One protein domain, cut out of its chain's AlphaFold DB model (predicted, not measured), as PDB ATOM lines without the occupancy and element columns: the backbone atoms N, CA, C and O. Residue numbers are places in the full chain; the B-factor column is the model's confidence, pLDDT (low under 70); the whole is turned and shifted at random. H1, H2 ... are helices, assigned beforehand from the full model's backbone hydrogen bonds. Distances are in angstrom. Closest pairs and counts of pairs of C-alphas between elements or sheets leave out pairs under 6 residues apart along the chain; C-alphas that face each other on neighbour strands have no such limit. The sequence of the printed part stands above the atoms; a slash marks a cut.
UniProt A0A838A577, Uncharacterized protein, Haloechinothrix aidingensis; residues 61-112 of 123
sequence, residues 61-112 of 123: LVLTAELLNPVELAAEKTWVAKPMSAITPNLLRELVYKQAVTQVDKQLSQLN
ATOM      1  N   LEU A  61     -66.582  15.443  33.074       64.19
ATOM      2  CA  LEU A  61     -65.854  16.696  33.300       64.19
ATOM      3  C   LEU A  61     -64.635  16.436  34.198       64.19
ATOM      4  O   LEU A  61     -64.789  15.962  35.323       64.19
ATOM      5  N   VAL A  62     -63.434  16.767  33.715       70.56
ATOM      6  CA  VAL A  62     -62.181  16.595  34.470       70.56
ATOM      7  C   VAL A  62     -61.680  17.939  34.996       70.56
ATOM      8  O   VAL A  62     -61.500  18.890  34.235       70.56
ATOM      9  N   LEU A  63     -61.433  18.012  36.307       70.62
ATOM     10  CA  LEU A  63     -60.804  19.157  36.965       70.62
ATOM     11  C   LEU A  63     -59.307  18.885  37.156       70.62
ATOM     12  O   LEU A  63     -58.929  18.037  37.963       70.62
ATOM     13  N   THR A  64     -58.458  19.640  36.459       77.75
ATOM     14  CA  THR A  64     -56.994  19.542  36.582       77.75
ATOM     15  C   THR A  64     -56.449  20.715  37.393       77.75
ATOM     16  O   THR A  64     -56.794  21.867  37.132       77.75
ATOM     17  N   ALA A  65     -55.571  20.436  38.358       76.81
ATOM     18  CA  ALA A  65     -54.861  21.448  39.138       76.81
ATOM     19  C   ALA A  65     -53.351  21.181  39.105       76.81
ATOM     20  O   ALA A  65     -52.905  20.079  39.428       76.81
ATOM     21  N   GLU A  66     -52.565  22.191  38.730       77.69
ATOM     22  CA  GLU A  66     -51.104  22.109  38.690       77.69
ATOM     23  C   GLU A  66     -50.479  22.755  39.932       77.69
ATOM     24  O   GLU A  66     -50.867  23.846  40.360       77.69
ATOM     25  N   LEU A  67     -49.473  22.090  40.507       78.50
ATOM     26  CA  LEU A  67     -48.736  22.597  41.657       78.50
ATOM     27  C   LEU A  67     -47.470  23.323  41.180       78.50
ATOM     28  O   LEU A  67     -46.432  22.703  40.946       78.50
ATOM     29  N   LEU A  68     -47.558  24.651  41.058       78.62
ATOM     30  CA  LEU A  68     -46.493  25.495  40.492       78.62
ATOM     31  C   LEU A  68     -45.188  25.472  41.308       78.62
ATOM     32  O   LEU A  68     -44.103  25.588  40.739       78.62
ATOM     33  N   ASN A  69     -45.271  25.305  42.634       78.31
ATOM     34  CA  ASN A  69     -44.092  25.242  43.503       78.31
ATOM     35  C   ASN A  69     -44.189  24.141  44.581       78.31
ATOM     36  O   ASN A  69     -44.507  24.412  45.741       78.31
ATOM     37  N   PRO A  70     -43.885  22.878  44.234       73.19
ATOM     38  CA  PRO A  70     -43.962  21.768  45.182       73.19
ATOM     39  C   PRO A  70     -42.881  21.834  46.275       73.19
ATOM     40  O   PRO A  70     -43.070  21.294  47.362       73.19
ATOM     41  N   VAL A  71     -41.741  22.480  46.005       69.94
ATOM     42  CA  VAL A  71     -40.611  22.540  46.950       69.94
ATOM     43  C   VAL A  71     -40.909  23.512  48.089       69.94
ATOM     44  O   VAL A  71     -40.649  23.196  49.248       69.94
ATOM     45  N   GLU A  72     -41.494  24.664  47.772       69.75
ATOM     46  CA  GLU A  72     -41.902  25.653  48.771       69.75
ATOM     47  C   GLU A  72     -43.010  25.106  49.679       69.75
ATOM     48  O   GLU A  72     -42.908  25.206  50.903       69.75
ATOM     49  N   LEU A  73     -43.984  24.383  49.108       72.44
ATOM     50  CA  LEU A  73     -45.031  23.708  49.881       72.44
ATOM     51  C   LEU A  73     -44.461  22.660  50.857       72.44
ATOM     52  O   LEU A  73     -44.960  22.496  51.974       72.44
ATOM     53  N   ALA A  74     -43.397  21.955  50.461       67.81
ATOM     54  CA  ALA A  74     -42.711  21.003  51.330       67.81
ATOM     55  C   ALA A  74     -41.932  21.680  52.467       67.81
ATOM     56  O   ALA A  74     -41.867  21.134  53.570       67.81
ATOM     57  N   ALA A  75     -41.339  22.847  52.204       65.25
ATOM     58  CA  ALA A  75     -40.597  23.611  53.202       65.25
ATOM     59  C   ALA A  75     -41.529  24.165  54.291       65.25
ATOM     60  O   ALA A  75     -41.198  24.118  55.477       65.25
ATOM     61  N   GLU A  76     -42.720  24.622  53.900       67.31
ATOM     62  CA  GLU A  76     -43.738  25.123  54.825       67.31
ATOM     63  C   GLU A  76     -44.344  23.992  55.679       67.31
ATOM     64  O   GLU A  76     -44.564  24.135  56.885       67.31
ATOM     65  N   LYS A  77     -44.536  22.803  55.094       64.69
ATOM     66  CA  LYS A  77     -44.958  21.591  55.811       64.69
ATOM     67  C   LYS A  77     -43.756  20.927  56.495       64.69
ATOM     68  O   LYS A  77     -43.263  19.890  56.059       64.69
ATOM     69  N   THR A  78     -43.345  21.465  57.647       55.34
ATOM     70  CA  THR A  78     -42.179  21.053  58.472       55.34
ATOM     71  C   THR A  78     -42.074  19.543  58.787       55.34
ATOM     72  O   THR A  78     -41.022  19.068  59.212       55.34
ATOM     73  N   TRP A  79     -43.148  18.769  58.612       55.75
ATOM     74  CA  TRP A  79     -43.186  17.304  58.754       55.75
ATOM     75  C   TRP A  79     -42.528  16.561  57.576       55.75
ATOM     76  O   TRP A  79     -41.917  15.518  57.790       55.75
ATOM     77  N   VAL A  80     -42.590  17.114  56.358       56.44
ATOM     78  CA  VAL A  80     -41.990  16.509  55.155       56.44
ATOM     79  C   VAL A  80     -40.471  16.695  55.165       56.44
ATOM     80  O   VAL A  80     -39.729  15.792  54.806       56.44
ATOM     81  N   ALA A  81     -39.980  17.830  55.668       54.97
ATOM     82  CA  ALA A  81     -38.560  18.176  55.629       54.97
ATOM     83  C   ALA A  81     -37.657  17.405  56.621       54.97
ATOM     84  O   ALA A  81     -36.434  17.423  56.471       54.97
ATOM     85  N   LYS A  82     -38.203  16.740  57.652       55.12
ATOM     86  CA  LYS A  82     -37.397  16.316  58.818       55.12
ATOM     87  C   LYS A  82     -36.493  15.081  58.645       55.12
ATOM     88  O   LYS A  82     -35.510  15.030  59.383       55.12
ATOM     89  N   PRO A  83     -36.694  14.149  57.688       58.72
ATOM     90  CA  PRO A  83     -35.681  13.128  57.402       58.72
ATOM     91  C   PRO A  83     -35.097  13.209  55.974       58.72
ATOM     92  O   PRO A  83     -34.614  12.203  55.463       58.72
ATOM     93  N   MET A  84     -35.138  14.365  55.293       54.53
ATOM     94  CA  MET A  84     -34.911  14.432  53.832       54.53
ATOM     95  C   MET A  84     -33.589  15.062  53.362       54.53
ATOM     96  O   MET A  84     -33.459  15.354  52.176       54.53
ATOM     97  N   SER A  85     -32.564  15.191  54.215       55.09
ATOM     98  CA  SER A  85     -31.233  15.687  53.784       55.09
ATOM     99  C   SER A  85     -30.575  14.846  52.669       55.09
ATOM    100  O   SER A  85     -29.575  15.279  52.102       55.09
ATOM    101  N   ALA A  86     -31.111  13.661  52.355       59.72
ATOM    102  CA  ALA A  86     -30.582  12.728  51.360       59.72
ATOM    103  C   ALA A  86     -31.517  12.467  50.159       59.72
ATOM    104  O   ALA A  86     -31.206  11.613  49.330       59.72
ATOM    105  N   ILE A  87     -32.666  13.149  50.049       66.81
ATOM    106  CA  ILE A  87     -33.647  12.843  48.997       66.81
ATOM    107  C   ILE A  87     -33.474  13.750  47.776       66.81
ATOM    108  O   ILE A  87     -33.375  14.970  47.877       66.81
ATOM    109  N   THR A  88     -33.460  13.134  46.593       73.12
ATOM    110  CA  THR A  88     -33.376  13.814  45.297       73.12
ATOM    111  C   THR A  88     -34.619  14.684  45.047       73.12
ATOM    112  O   THR A  88     -35.731  14.244  45.356       73.12
ATOM    113  N   PRO A  89     -34.497  15.866  44.407       72.50
ATOM    114  CA  PRO A  89     -35.631  16.759  44.131       72.50
ATOM    115  C   PRO A  89     -36.830  16.090  43.447       72.50
ATOM    116  O   PRO A  89     -37.972  16.485  43.670       72.50
ATOM    117  N   ASN A  90     -36.589  15.058  42.635       77.00
ATOM    118  CA  ASN A  90     -37.648  14.339  41.930       77.00
ATOM    119  C   ASN A  90     -38.551  13.522  42.876       77.00
ATOM    120  O   ASN A  90     -39.770  13.534  42.739       77.00
ATOM    121  N   LEU A  91     -37.959  12.874  43.881       77.19
ATOM    122  CA  LEU A  91     -38.690  12.107  44.894       77.19
ATOM    123  C   LEU A  91     -39.455  13.030  45.848       77.19
ATOM    124  O   LEU A  91     -40.569  12.712  46.253       77.19
ATOM    125  N   LEU A  92     -38.885  14.201  46.170       77.44
ATOM    126  CA  LEU A  92     -39.583  15.225  46.948       77.44
ATOM    127  C   LEU A  92     -40.862  15.676  46.235       77.44
ATOM    128  O   LEU A  92     -41.916  15.727  46.862       77.44
ATOM    129  N   ARG A  93     -40.787  15.947  44.925       77.94
ATOM    130  CA  ARG A  93     -41.962  16.306  44.118       77.94
ATOM    131  C   ARG A  93     -43.041  15.234  44.209       77.94
ATOM    132  O   ARG A  93     -44.172  15.556  44.549       77.94
ATOM    133  N   GLU A  94     -42.698  13.971  43.969       81.75
ATOM    134  CA  GLU A  94     -43.664  12.867  44.016       81.75
ATOM    135  C   GLU A  94     -44.366  12.760  45.379       81.75
ATOM    136  O   GLU A  94     -45.582  12.577  45.453       81.75
ATOM    137  N   LEU A  95     -43.610  12.926  46.463       81.00
ATOM    138  CA  LEU A  95     -44.128  12.843  47.825       81.00
ATOM    139  C   LEU A  95     -45.084  14.004  48.138       81.00
ATOM    140  O   LEU A  95     -46.142  13.794  48.729       81.00
ATOM    141  N   VAL A  96     -44.751  15.213  47.675       83.81
ATOM    142  CA  VAL A  96     -45.618  16.395  47.793       83.81
ATOM    143  C   VAL A  96     -46.914  16.207  47.011       83.81
ATOM    144  O   VAL A  96     -47.985  16.464  47.555       83.81
ATOM    145  N   TYR A  97     -46.843  15.707  45.776       84.75
ATOM    146  CA  TYR A  97     -48.032  15.443  44.964       84.75
ATOM    147  C   TYR A  97     -48.935  14.374  45.597       84.75
ATOM    148  O   TYR A  97     -50.139  14.592  45.716       84.75
ATOM    149  N   LYS A  98     -48.373  13.265  46.096       83.19
ATOM    150  CA  LYS A  98     -49.136  12.237  46.832       83.19
ATOM    151  C   LYS A  98     -49.836  12.804  48.071       83.19
ATOM    152  O   LYS A  98     -50.998  12.489  48.336       83.19
ATOM    153  N   GLN A  99     -49.148  13.667  48.815       82.94
ATOM    154  CA  GLN A  99     -49.726  14.323  49.985       82.94
ATOM    155  C   GLN A  99     -50.841  15.303  49.598       82.94
ATOM    156  O   GLN A  99     -51.867  15.348  50.276       82.94
ATOM    157  N   ALA A 100     -50.660  16.066  48.516       84.56
ATOM    158  CA  ALA A 100     -51.667  16.991  48.005       84.56
ATOM    159  C   ALA A 100     -52.943  16.248  47.584       84.56
ATOM    160  O   ALA A 100     -54.026  16.635  48.012       84.56
ATOM    161  N   VAL A 101     -52.816  15.130  46.857       86.44
ATOM    162  CA  VAL A 101     -53.948  14.255  46.498       86.44
ATOM    163  C   VAL A 101     -54.697  13.786  47.736       86.44
ATOM    164  O   VAL A 101     -55.904  13.975  47.829       86.44
ATOM    165  N   THR A 102     -53.974  13.256  48.725       85.88
ATOM    166  CA  THR A 102     -54.576  12.773  49.978       85.88
ATOM    167  C   THR A 102     -55.322  13.893  50.714       85.88
ATOM    168  O   THR A 102     -56.362  13.669  51.330       85.88
ATOM    169  N   GLN A 103     -54.793  15.120  50.676       86.00
ATOM    170  CA  GLN A 103     -55.436  16.269  51.303       86.00
ATOM    171  C   GLN A 103     -56.706  16.694  50.555       86.00
ATOM    172  O   GLN A 103     -57.704  16.983  51.213       86.00
ATOM    173  N   VAL A 104     -56.672  16.727  49.222       87.06
ATOM    174  CA  VAL A 104     -57.831  17.072  48.383       87.06
ATOM    175  C   VAL A 104     -58.933  16.031  48.547       87.06
ATOM    176  O   VAL A 104     -60.063  16.400  48.848       87.06
ATOM    177  N   ASP A 105     -58.596  14.746  48.457       87.19
ATOM    178  CA  ASP A 105     -59.531  13.638  48.672       87.19
ATOM    179  C   ASP A 105     -60.222  13.735  50.041       87.19
ATOM    180  O   ASP A 105     -61.450  13.715  50.149       87.19
ATOM    181  N   LYS A 106     -59.443  13.987  51.099       87.44
ATOM    182  CA  LYS A 106     -59.986  14.189  52.445       87.44
ATOM    183  C   LYS A 106     -60.913  15.406  52.532       87.44
ATOM    184  O   LYS A 106     -61.925  15.338  53.226       87.44
ATOM    185  N   GLN A 107     -60.572  16.517  51.881       88.12
ATOM    186  CA  GLN A 107     -61.404  17.727  51.877       88.12
ATOM    187  C   GLN A 107     -62.718  17.514  51.116       88.12
ATOM    188  O   GLN A 107     -63.764  17.955  51.584       88.12
ATOM    189  N   LEU A 108     -62.688  16.804  49.989       87.75
ATOM    190  CA  LEU A 108     -63.885  16.471  49.213       87.75
ATOM    191  C   LEU A 108     -64.773  15.471  49.959       87.75
ATOM    192  O   LEU A 108     -65.979  15.689  50.088       87.75
ATOM    193  N   SER A 109     -64.165  14.460  50.579       88.62
ATOM    194  CA  SER A 109     -64.859  13.502  51.444       88.62
ATOM    195  C   SER A 109     -65.561  14.186  52.623       88.62
ATOM    196  O   SER A 109     -66.688  13.839  52.966       88.62
ATOM    197  N   GLN A 110     -64.940  15.206  53.230       91.25
ATOM    198  CA  GLN A 110     -65.566  16.007  54.294       91.25
ATOM    199  C   GLN A 110     -66.810  16.771  53.824       91.25
ATOM    200  O   GLN A 110     -67.686  17.071  54.635       91.25
ATOM    201  N   LEU A 111     -66.895  17.074  52.531       89.50
ATOM    202  CA  LEU A 111     -68.047  17.711  51.897       89.50
ATOM    203  C   LEU A 111     -69.072  16.688  51.369       89.50
ATOM    204  O   LEU A 111     -70.055  17.094  50.757       89.50
ATOM    205  N   ASN A 112     -68.878  15.388  51.630       85.38
ATOM    206  CA  ASN A 112     -69.653  14.277  51.058       85.38
ATOM    207  C   ASN A 112     -69.645  14.262  49.517       85.38
ATOM    208  O   ASN A 112     -70.635  13.883  48.892       85.38
TER     209      ASN A 112
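AT A GLANCE: This is residues 61 to 112 of the 123 residues of an uncharacterized protein of Haloechinothrix aidingensis (UniProt A0A838A577). One long helix, H2, has a short helix, H1, packed on its first half at residues 92 to 97, set about perpendicular to it and closest to it at Pro 70, the first residue of H1, and a long loop, residues 77 to 88, joins the two. Residues 101 to 112, mostly the later part of H2, stick out free. The printed part has 52 residues with two named helices, H1 then H2, and no named strand; the class is all helix. It is loose, with a radius of gyration of the C-alphas of 12.7 A, and elongated, spanning 38 by 20 by 15 A.

IN THESE COORDINATES: H2, residues 89 to 110, is 31.6 A long, from C-alpha 89 at (-35.631, 16.759, 44.131) to C-alpha 110 at (-65.566, 16.007, 54.294). H1, residues 70 to 76, begins at C-alpha 70, (-43.962, 21.768, 45.182).

HOW THE PARTS SIT: H2 touches H1 with residues 92 to 97 alone; their closest C-alphas, of Arg 93 and Pro 70, are 5.9 A apart. Their lines are about perpendicular, at 74 degrees. In H1 and H2 every O i to N i+4 pair is within hydrogen-bond range.

THE WHOLE: The two C-alphas farthest apart, of Leu 61 and Ser 85, are 40.2 A apart. The printed part has no cut. The link from H1 to H2 is long, 12 residues. The model's pLDDT is under 70 at residues 61, 71 to 72 and 74 to 87.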